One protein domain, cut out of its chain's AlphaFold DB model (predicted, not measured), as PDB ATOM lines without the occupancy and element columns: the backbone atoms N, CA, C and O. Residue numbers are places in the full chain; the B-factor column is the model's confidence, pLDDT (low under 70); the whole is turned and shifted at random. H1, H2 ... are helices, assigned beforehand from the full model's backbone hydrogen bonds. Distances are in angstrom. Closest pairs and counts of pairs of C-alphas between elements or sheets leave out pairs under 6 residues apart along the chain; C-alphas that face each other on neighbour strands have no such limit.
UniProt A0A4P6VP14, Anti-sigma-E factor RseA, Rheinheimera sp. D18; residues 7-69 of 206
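What this domain is: This is residues 7 to 69 of the 206 residues of the protein "Anti-sigma-E factor RseA" of Rheinheimera sp. D18 (UniProt A0A4P6VP14). One long helix, H3, is the spine of this loose model; H1 packs across one side of it at a steep tilt, and H2 turns off at a corner before its first end. After H3 a long link folds back, and H4 lies on the other side of the spine from H1 and touches no helix; residues 51 to 58 of the link and H4's first residue, and residues 60 to 69, stick out from the body. The printed part has 63 residues with four named helices, H1, H2, H3 and H4 in that order, and no named strand; the class is all helix. The whole is loose, with a radius of gyration of the C-alphas of 13.3 A, and spans 34 by 32 by 18 A.

How they stand to each other: The longest helix is H3, residues 30 to 46. H1, residues 7 to 13, touches it with 7 pairs of C-alphas within 8 A, and their closest C-alphas, those of Ser 13 and His 40, are 6.4 A apart. H1 and H3 run the same way at a steep tilt of 58 degrees. H2, residues 20 to 28, and H3 only just touch, with 3 pairs of C-alphas within 8 A, and only at the corner by their link. The closest C-alphas of H2 and H3 are those of Leu 26 and Leu 32, 5.7 A apart; H3 touches H2 with residues 32 to 33 alone. The lines of H2 and H3 are about perpendicular, at 83 degrees. H1 and H2 are near each other, with 6 pairs of C-alphas within 10 A. H4, residues 58 to 67, is apart from H1, H2 and H3. In H1, H2, H3 and H4 every O i to N i+4 pair is within hydrogen-bond range.

Where its parts are: H3 measures 24.4 A from first to last C-alpha, from C-alpha 30 at (-19.786, -42.928, 6.434) to C-alpha 46 at (-36.278, -46.965, 23.921). H1 is 10.2 A long and begins at C-alpha 7, at (-19.371, -55.700, 17.767). H2 is 12.2 A long. H4 is 14.2 A long and ends at C-alpha 67, at (-16.422, -25.301, 9.723).

The domain as a whole: The two C-alphas farthest apart, those of Asp 7 and Glu 69, are 35.3 A from each other. Residues 51 to 58 and residues 60 to 69, of which 60 to 67 belong to H4, stand free; the body without them has 45 residues and spans 33 by 20 by 17 A. The link from H3 to H4, 11 residues, is long, that from H1 to H2, 6 residues, is short, and that from H2 to H3, 1 residue, is tight. The printed part has no cut. The mean pLDDT of the printed part is 87.7, and residues 51 to 53 are under 70.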
ATOM      1  N   ASP A   7     -19.059 -55.577  16.337       79.62
ATOM      2  CA  ASP A   7     -19.371 -55.700  17.767       79.62
ATOM      3  C   ASP A   7     -18.818 -54.521  18.582       79.62
ATOM      4  O   ASP A   7     -19.451 -54.033  19.523       79.62
ATOM      5  N   TRP A   8     -17.661 -53.992  18.175       90.75
ATOM      6  CA  TRP A   8     -17.063 -52.833  18.836       90.75
ATOM      7  C   TRP A   8     -17.882 -51.550  18.646       90.75
ATOM      8  O   TRP A   8     -17.795 -50.657  19.483       90.75
ATOM      9  N   LEU A   9     -18.699 -51.450  17.593       92.44
ATOM     10  CA  LEU A   9     -19.528 -50.271  17.344       92.44
ATOM     11  C   LEU A   9     -20.736 -50.227  18.289       92.44
ATOM     12  O   LEU A   9     -21.098 -49.161  18.781       92.44
ATOM     13  N   SER A  10     -21.325 -51.390  18.590       90.00
ATOM     14  CA  SER A  10     -22.349 -51.504  19.636       90.00
ATOM     15  C   SER A  10     -21.752 -51.181  21.004       90.00
ATOM     16  O   SER A  10     -22.312 -50.388  21.751       90.00
ATOM     17  N   ALA A  11     -20.567 -51.722  21.300       91.12
ATOM     18  CA  ALA A  11     -19.825 -51.386  22.513       91.12
ATOM     19  C   ALA A  11     -19.533 -49.878  22.632       91.12
ATOM     20  O   ALA A  11     -19.633 -49.322  23.725       91.12
ATOM     21  N   ALA A  12     -19.192 -49.214  21.525       92.00
ATOM     22  CA  ALA A  12     -18.970 -47.771  21.493       92.00
ATOM     23  C   ALA A  12     -20.254 -46.981  21.795       92.00
ATOM     24  O   ALA A  12     -20.201 -46.012  22.550       92.00
ATOM     25  N   SER A  13     -21.410 -47.428  21.285       91.06
ATOM     26  CA  SER A  13     -22.718 -46.850  21.640       91.06
ATOM     27  C   SER A  13     -23.028 -46.976  23.138       91.06
ATOM     28  O   SER A  13     -23.716 -46.117  23.687       91.06
ATOM     29  N   ASP A  14     -22.497 -48.007  23.799       90.06
ATOM     30  CA  ASP A  14     -22.601 -48.233  25.248       90.06
ATOM     31  C   ASP A  14     -21.497 -47.512  26.051       90.06
ATOM     32  O   ASP A  14     -21.181 -47.889  27.182       90.06
ATOM     33  N   ASN A  15     -20.878 -46.477  25.471       89.06
ATOM     34  CA  ASN A  15     -19.849 -45.649  26.103       89.06
ATOM     35  C   ASN A  15     -18.566 -46.417  26.491       89.06
ATOM     36  O   ASN A  15     -17.836 -46.010  27.403       89.06
ATOM     37  N   LYS A  16     -18.261 -47.532  25.809       91.94
ATOM     38  CA  LYS A  16     -16.961 -48.207  25.952       91.94
ATOM     39  C   LYS A  16     -15.880 -47.474  25.161       91.94
ATOM     40  O   LYS A  16     -16.124 -46.928  24.089       91.94
ATOM     41  N   ALA A  17     -14.663 -47.496  25.699       91.00
ATOM     42  CA  ALA A  17     -13.523 -46.819  25.100       91.00
ATOM     43  C   ALA A  17     -13.194 -47.367  23.701       91.00
ATOM     44  O   ALA A  17     -13.113 -48.579  23.493       91.00
ATOM     45  N   LEU A  18     -12.951 -46.447  22.768       91.38
ATOM     46  CA  LEU A  18     -12.495 -46.730  21.411       91.38
ATOM     47  C   LEU A  18     -10.968 -46.714  21.358       91.38
ATOM     48  O   LEU A  18     -10.318 -45.815  21.893       91.38
ATOM     49  N   THR A  19     -10.383 -47.688  20.666       93.75
ATOM     50  CA  THR A  19      -8.963 -47.622  20.300       93.75
ATOM     51  C   THR A  19      -8.753 -46.620  19.163       93.75
ATOM     52  O   THR A  19      -9.662 -46.362  18.375       93.75
ATOM     53  N   LYS A  20      -7.529 -46.093  19.018       93.69
ATOM     54  CA  LYS A  20      -7.191 -45.152  17.935       93.69
ATOM     55  C   LYS A  20      -7.561 -45.692  16.545       93.69
ATOM     56  O   LYS A  20      -8.125 -44.966  15.746       93.69
ATOM     57  N   VAL A  21      -7.299 -46.974  16.276       92.06
ATOM     58  CA  VAL A  21      -7.581 -47.608  14.972       92.06
ATOM     59  C   VAL A  21      -9.084 -47.696  14.688       92.06
ATOM     60  O   VAL A  21      -9.515 -47.486  13.555       92.06
ATOM     61  N   GLN A  22      -9.889 -47.983  15.714       92.31
ATOM     62  CA  GLN A  22     -11.350 -48.009  15.599       92.31
ATOM     63  C   GLN A  22     -11.909 -46.604  15.384       92.31
ATOM     64  O   GLN A  22     -12.799 -46.424  14.558       92.31
ATOM     65  N   LEU A  23     -11.359 -45.608  16.084       93.38
ATOM     66  CA  LEU A  23     -11.733 -44.210  15.897       93.38
ATOM     67  C   LEU A  23     -11.383 -43.719  14.487       93.38
ATOM     68  O   LEU A  23     -12.237 -43.146  13.822       93.38
ATOM     69  N   ASP A  24     -10.169 -43.997  14.007       94.12
ATOM     70  CA  ASP A  24      -9.737 -43.632  12.653       94.12
ATOM     71  C   ASP A  24     -10.646 -44.293  11.594       94.12
ATOM     72  O   ASP A  24     -11.085 -43.637  10.650       94.12
ATOM     73  N   SER A  25     -11.007 -45.569  11.789       92.19
ATOM     74  CA  SER A  25     -11.969 -46.279  10.929       92.19
ATOM     75  C   SER A  25     -13.367 -45.650  10.958       92.19
ATOM     76  O   SER A  25     -13.988 -45.490   9.912       92.19
ATOM     77  N   LEU A  26     -13.862 -45.266  12.141       92.25
ATOM     78  CA  LEU A  26     -15.161 -44.607  12.302       92.25
ATOM     79  C   LEU A  26     -15.192 -43.238  11.613       92.25
ATOM     80  O   LEU A  26     -16.186 -42.882  10.987       92.25
ATOM     81  N   LEU A  27     -14.113 -42.464  11.717       92.56
ATOM     82  CA  LEU A  27     -14.010 -41.143  11.095       92.56
ATOM     83  C   LEU A  27     -13.906 -41.230   9.565       92.56
ATOM     84  O   LEU A  27     -14.398 -40.341   8.876       92.56
ATOM     85  N   GLY A  28     -13.300 -42.297   9.037       91.94
ATOM     86  CA  GLY A  28     -13.116 -42.502   7.599       91.94
ATOM     87  C   GLY A  28     -14.286 -43.164   6.858       91.94
ATOM     88  O   GLY A  28     -14.295 -43.134   5.628       91.94
ATOM     89  N   ASP A  29     -15.257 -43.763   7.558       92.75
ATOM     90  CA  ASP A  29     -16.342 -44.544   6.942       92.75
ATOM     91  C   ASP A  29     -17.742 -44.012   7.303       92.75
ATOM     92  O   ASP A  29     -18.248 -44.182   8.417       92.75
ATOM     93  N   ALA A  30     -18.424 -43.442   6.304       89.94
ATOM     94  CA  ALA A  30     -19.786 -42.928   6.434       89.94
ATOM     95  C   ALA A  30     -20.817 -44.011   6.817       89.94
ATOM     96  O   ALA A  30     -21.799 -43.713   7.500       89.94
ATOM     97  N   GLN A  31     -20.624 -45.275   6.419       90.50
ATOM     98  CA  GLN A  31     -21.531 -46.366   6.798       90.50
ATOM     99  C   GLN A  31     -21.414 -46.713   8.287       90.50
ATOM    100  O   GLN A  31     -22.430 -47.002   8.930       90.50
ATOM    101  N   LEU A  32     -20.203 -46.655   8.856       91.50
ATOM    102  CA  LEU A  32     -19.996 -46.849  10.295       91.50
ATOM    103  C   LEU A  32     -20.623 -45.710  11.103       91.50
ATOM    104  O   LEU A  32     -21.314 -45.978  12.089       91.50
ATOM    105  N   GLN A  33     -20.470 -44.465  10.648       91.19
ATOM    106  CA  GLN A  33     -21.094 -43.292  11.272       91.19
ATOM    107  C   GLN A  33     -22.622 -43.396  11.272       91.19
ATOM    108  O   GLN A  33     -23.254 -43.260  12.320       91.19
ATOM    109  N   GLN A  34     -23.223 -43.735  10.126       89.69
ATOM    110  CA  GLN A  34     -24.674 -43.938  10.020       89.69
ATOM    111  C   GLN A  34     -25.169 -45.075  10.917       89.69
ATOM    112  O   GLN A  34     -26.249 -44.985  11.505       89.69
ATOM    113  N   LYS A  35     -24.408 -46.167  11.033       91.38
ATOM    114  CA  LYS A  35     -24.776 -47.278  11.914       91.38
ATOM    115  C   LYS A  35     -24.729 -46.863  13.388       91.38
ATOM    116  O   LYS A  35     -25.683 -47.149  14.107       91.38
ATOM    117  N   LEU A  36     -23.685 -46.146  13.808       91.81
ATOM    118  CA  LEU A  36     -23.571 -45.610  15.167       91.81
ATOM    119  C   LEU A  36     -24.718 -44.639  15.485       91.81
ATOM    120  O   LEU A  36     -25.353 -44.755  16.533       91.81
ATOM    121  N   GLN A  37     -25.054 -43.749  14.547       89.94
ATOM    122  CA  GLN A  37     -26.200 -42.844  14.663       89.94
ATOM    123  C   GLN A  37     -27.510 -43.614  14.888       89.94
ATOM    124  O   GLN A  37     -28.297 -43.250  15.763       89.94
ATOM    125  N   ARG A  38     -27.750 -44.699  14.136       89.25
ATOM    126  CA  ARG A  38     -28.946 -45.540  14.315       89.25
ATOM    127  C   ARG A  38     -28.983 -46.201  15.690       89.25
ATOM    128  O   ARG A  38     -30.060 -46.264  16.274       89.25
ATOM    129  N   TYR A  39     -27.852 -46.670  16.218       92.12
ATOM    130  CA  TYR A  39     -27.799 -47.245  17.567       92.12
ATOM    131  C   TYR A  39     -28.186 -46.229  18.640       92.12
ATOM    132  O   TYR A  39     -29.062 -46.521  19.457       92.12
ATOM    133  N   HIS A  40     -27.641 -45.012  18.581       90.06
ATOM    134  CA  HIS A  40     -28.035 -43.948  19.505       90.06
ATOM    135  C   HIS A  40     -29.507 -43.558  19.351       90.06
ATOM    136  O   HIS A  40     -30.200 -43.420  20.356       90.06
ATOM    137  N   LEU A  41     -30.010 -43.457  18.117       87.94
ATOM    138  CA  LEU A  41     -31.414 -43.135  17.862       87.94
ATOM    139  C   LEU A  41     -32.361 -44.189  18.451       87.94
ATOM    140  O   LEU A  41     -33.315 -43.837  19.141       87.94
ATOM    141  N   ILE A  42     -32.087 -45.475  18.211       89.50
ATOM    142  CA  ILE A  42     -32.872 -46.583  18.773       89.50
ATOM    143  C   ILE A  42     -32.791 -46.559  20.305       89.50
ATOM    144  O   ILE A  42     -33.816 -46.684  20.973       89.50
ATOM    145  N   GLY A  43     -31.599 -46.350  20.872       89.50
ATOM    146  CA  GLY A  43     -31.398 -46.251  22.318       89.50
ATOM    147  C   GLY A  43     -32.204 -45.118  22.957       89.50
ATOM    148  O   GLY A  43     -32.902 -45.340  23.946       89.50
ATOM    149  N   SER A  44     -32.163 -43.921  22.373       88.06
ATOM    150  CA  SER A  44     -32.942 -42.772  22.844       88.06
ATOM    151  C   SER A  44     -34.449 -42.973  22.661       88.06
ATOM    152  O   SER A  44     -35.219 -42.582  23.537       88.06
ATOM    153  N   ALA A  45     -34.883 -43.644  21.588       88.50
ATOM    154  CA  ALA A  45     -36.282 -44.034  21.407       88.50
ATOM    155  C   ALA A  45     -36.753 -44.999  22.507       88.50
ATOM    156  O   ALA A  45     -37.805 -44.775  23.103       88.50
ATOM    157  N   MET A  46     -35.957 -46.021  22.841       89.88
ATOM    158  CA  MET A  46     -36.278 -46.965  23.921       89.88
ATOM    159  C   MET A  46     -36.341 -46.292  25.298       89.88
ATOM    160  O   MET A  46     -37.195 -46.642  26.109       89.88
ATOM    161  N   ARG A  47     -35.471 -45.311  25.565       90.56
ATOM    162  CA  ARG A  47     -35.477 -44.540  26.823       90.56
ATOM    163  C   ARG A  47     -36.526 -43.424  26.863       90.56
ATOM    164  O   ARG A  47     -36.610 -42.720  27.861       90.56
ATOM    165  N   SER A  48     -37.346 -43.276  25.816       87.88
ATOM    166  CA  SER A  48     -38.328 -42.188  25.682       87.88
ATOM    167  C   SER A  48     -37.705 -40.783  25.778       87.88
ATOM    168  O   SER A  48     -38.354 -39.832  26.201       87.88
ATOM    169  N   GLU A  49     -36.446 -40.637  25.354       83.88
ATOM    170  CA  GLU A  49     -35.692 -39.369  25.362       83.88
ATOM    171  C   GLU A  49     -35.973 -38.498  24.128       83.88
ATOM    172  O   GLU A  49     -35.458 -37.388  24.002       83.88
ATOM    173  N   VAL A  50     -36.784 -38.981  23.184       70.12
ATOM    174  CA  VAL A  50     -37.066 -38.283  21.924       70.12
ATOM    175  C   VAL A  50     -38.144 -37.220  22.161       70.12
ATOM    176  O   VAL A  50     -39.296 -37.380  21.774       70.12
ATOM    177  N   SER A  51     -37.777 -36.135  22.847       59.41
ATOM    178  CA  SER A  51     -38.696 -35.031  23.182       59.41
ATOM    179  C   SER A  51     -39.088 -34.183  21.955       59.41
ATOM    180  O   SER A  51     -40.118 -33.516  21.948       59.41
ATOM    181  N   SER A  52     -38.302 -34.254  20.876       64.06
ATOM    182  CA  SER A  52     -38.577 -33.615  19.586       64.06
ATOM    183  C   SER A  52     -37.871 -34.374  18.464       64.06
ATOM    184  O   SER A  52     -36.725 -34.794  18.638       64.06
ATOM    185  N   ALA A  53     -38.514 -34.526  17.304       67.88
ATOM    186  CA  ALA A  53     -37.859 -35.074  16.121       67.88
ATOM    187  C   ALA A  53     -36.729 -34.128  15.684       67.88
ATOM    188  O   ALA A  53     -36.982 -33.081  15.090       67.88
ATOM    189  N   LEU A  54     -35.481 -34.479  16.006       70.19
ATOM    190  CA  LEU A  54     -34.320 -33.798  15.447       70.19
ATOM    191  C   LEU A  54     -34.355 -33.965  13.921       70.19
ATOM    192  O   LEU A  54     -34.594 -35.078  13.438       70.19
ATOM    193  N   PRO A  55     -34.137 -32.890  13.150       80.38
ATOM    194  CA  PRO A  55     -34.097 -32.996  11.703       80.38
ATOM    195  C   PRO A  55     -32.930 -33.907  11.291       80.38
ATOM    196  O   PRO A  55     -31.849 -33.858  11.877       80.38
ATOM    197  N   ALA A  56     -33.147 -34.764  10.289       78.69
ATOM    198  CA  ALA A  56     -32.181 -35.796   9.895       78.69
ATOM    199  C   ALA A  56     -30.805 -35.232   9.488       78.69
ATOM    200  O   ALA A  56     -29.797 -35.910   9.656       78.69
ATOM    201  N   ASN A  57     -30.772 -33.987   9.008       83.44
ATOM    202  CA  ASN A  57     -29.577 -33.243   8.611       83.44
ATOM    203  C   ASN A  57     -28.979 -32.382   9.741       83.44
ATOM    204  O   ASN A  57     -28.156 -31.512   9.470       83.44
ATOM    205  N   PHE A  58     -29.387 -32.574  11.002       86.75
ATOM    206  CA  PHE A  58     -28.864 -31.793  12.129       86.75
ATOM    207  C   PHE A  58     -27.335 -31.866  12.223       86.75
ATOM    208  O   PHE A  58     -26.678 -30.831  12.294       86.75
ATOM    209  N   ALA A  59     -26.774 -33.080  12.186       86.88
ATOM    210  CA  ALA A  59     -25.331 -33.286  12.284       86.88
ATOM    211  C   ALA A  59     -24.582 -32.621  11.118       86.88
ATOM    212  O   ALA A  59     -23.569 -31.967  11.342       86.88
ATOM    213  N   ASP A  60     -25.118 -32.719   9.899       87.75
ATOM    214  CA  ASP A  60     -24.518 -32.111   8.708       87.75
ATOM    215  C   ASP A  60     -24.518 -30.579   8.793       87.75
ATOM    216  O   ASP A  60     -23.497 -29.937   8.548       87.75
ATOM    217  N   ASN A  61     -25.645 -29.984   9.201       89.44
ATOM    218  CA  ASN A  61     -25.765 -28.536   9.377       89.44
ATOM    219  C   ASN A  61     -24.832 -28.028  10.481       89.44
ATOM    220  O   ASN A  61     -24.187 -26.995  10.314       89.44
ATOM    221  N   PHE A  62     -24.738 -28.764  11.592       89.44
ATOM    222  CA  PHE A  62     -23.834 -28.430  12.688       89.44
ATOM    223  C   PHE A  62     -22.371 -28.479  12.239       89.44
ATOM    224  O   PHE A  62     -21.617 -27.553  12.519       89.44
ATOM    225  N   MET A  63     -21.973 -29.508  11.485       87.00
ATOM    226  CA  MET A  63     -20.622 -29.608  10.925       87.00
ATOM    227  C   MET A  63     -20.315 -28.471   9.944       87.00
ATOM    228  O   MET A  63     -19.203 -27.946   9.956       87.00
ATOM    229  N   ALA A  64     -21.286 -28.071   9.118       90.50
ATOM    230  CA  ALA A  64     -21.132 -26.940   8.205       90.50
ATOM    231  C   ALA A  64     -20.956 -25.614   8.958       90.50
ATOM    232  O   ALA A  64     -20.094 -24.817   8.599       90.50
ATOM    233  N   GLN A  65     -21.732 -25.403  10.023       90.88
ATOM    234  CA  GLN A  65     -21.619 -24.214  10.863       90.88
ATOM    235  C   GLN A  65     -20.294 -24.191  11.637       90.88
ATOM    236  O   GLN A  65     -19.631 -23.161  11.666       90.88
ATOM    237  N   LEU A  66     -19.868 -25.332  12.185       87.06
ATOM    238  CA  LEU A  66     -18.596 -25.467  12.895       87.06
ATOM    239  C   LEU A  66     -17.387 -25.212  11.979       87.06
ATOM    240  O   LEU A  66     -16.379 -24.675  12.426       87.06
ATOM    241  N   ALA A  67     -17.475 -25.579  10.698       88.00
ATOM    242  CA  ALA A  67     -16.422 -25.301   9.723       88.00
ATOM    243  C   ALA A  67     -16.257 -23.800   9.415       88.00
ATOM    244  O   ALA A  67     -15.177 -23.391   8.988       88.00
ATOM    245  N   ASP A  68     -17.305 -23.001   9.629       86.94
ATOM    246  CA  ASP A  68     -17.306 -21.544   9.442       86.94
ATOM    247  C   ASP A  68     -16.890 -20.787  10.722       86.94
ATOM    248  O   ASP A  68     -16.687 -19.571  10.706       86.94
ATOM    249  N   GLU A  69     -16.720 -21.490  11.849       84.25
ATOM    250  CA  GLU A  69     -16.284 -20.870  13.097       84.25
ATOM    251  C   GLU A  69     -14.777 -20.544  13.084       84.25
ATOM    252  O   GLU A  69     -13.941 -21.372  12.701       84.25
TER     253      GLU A  69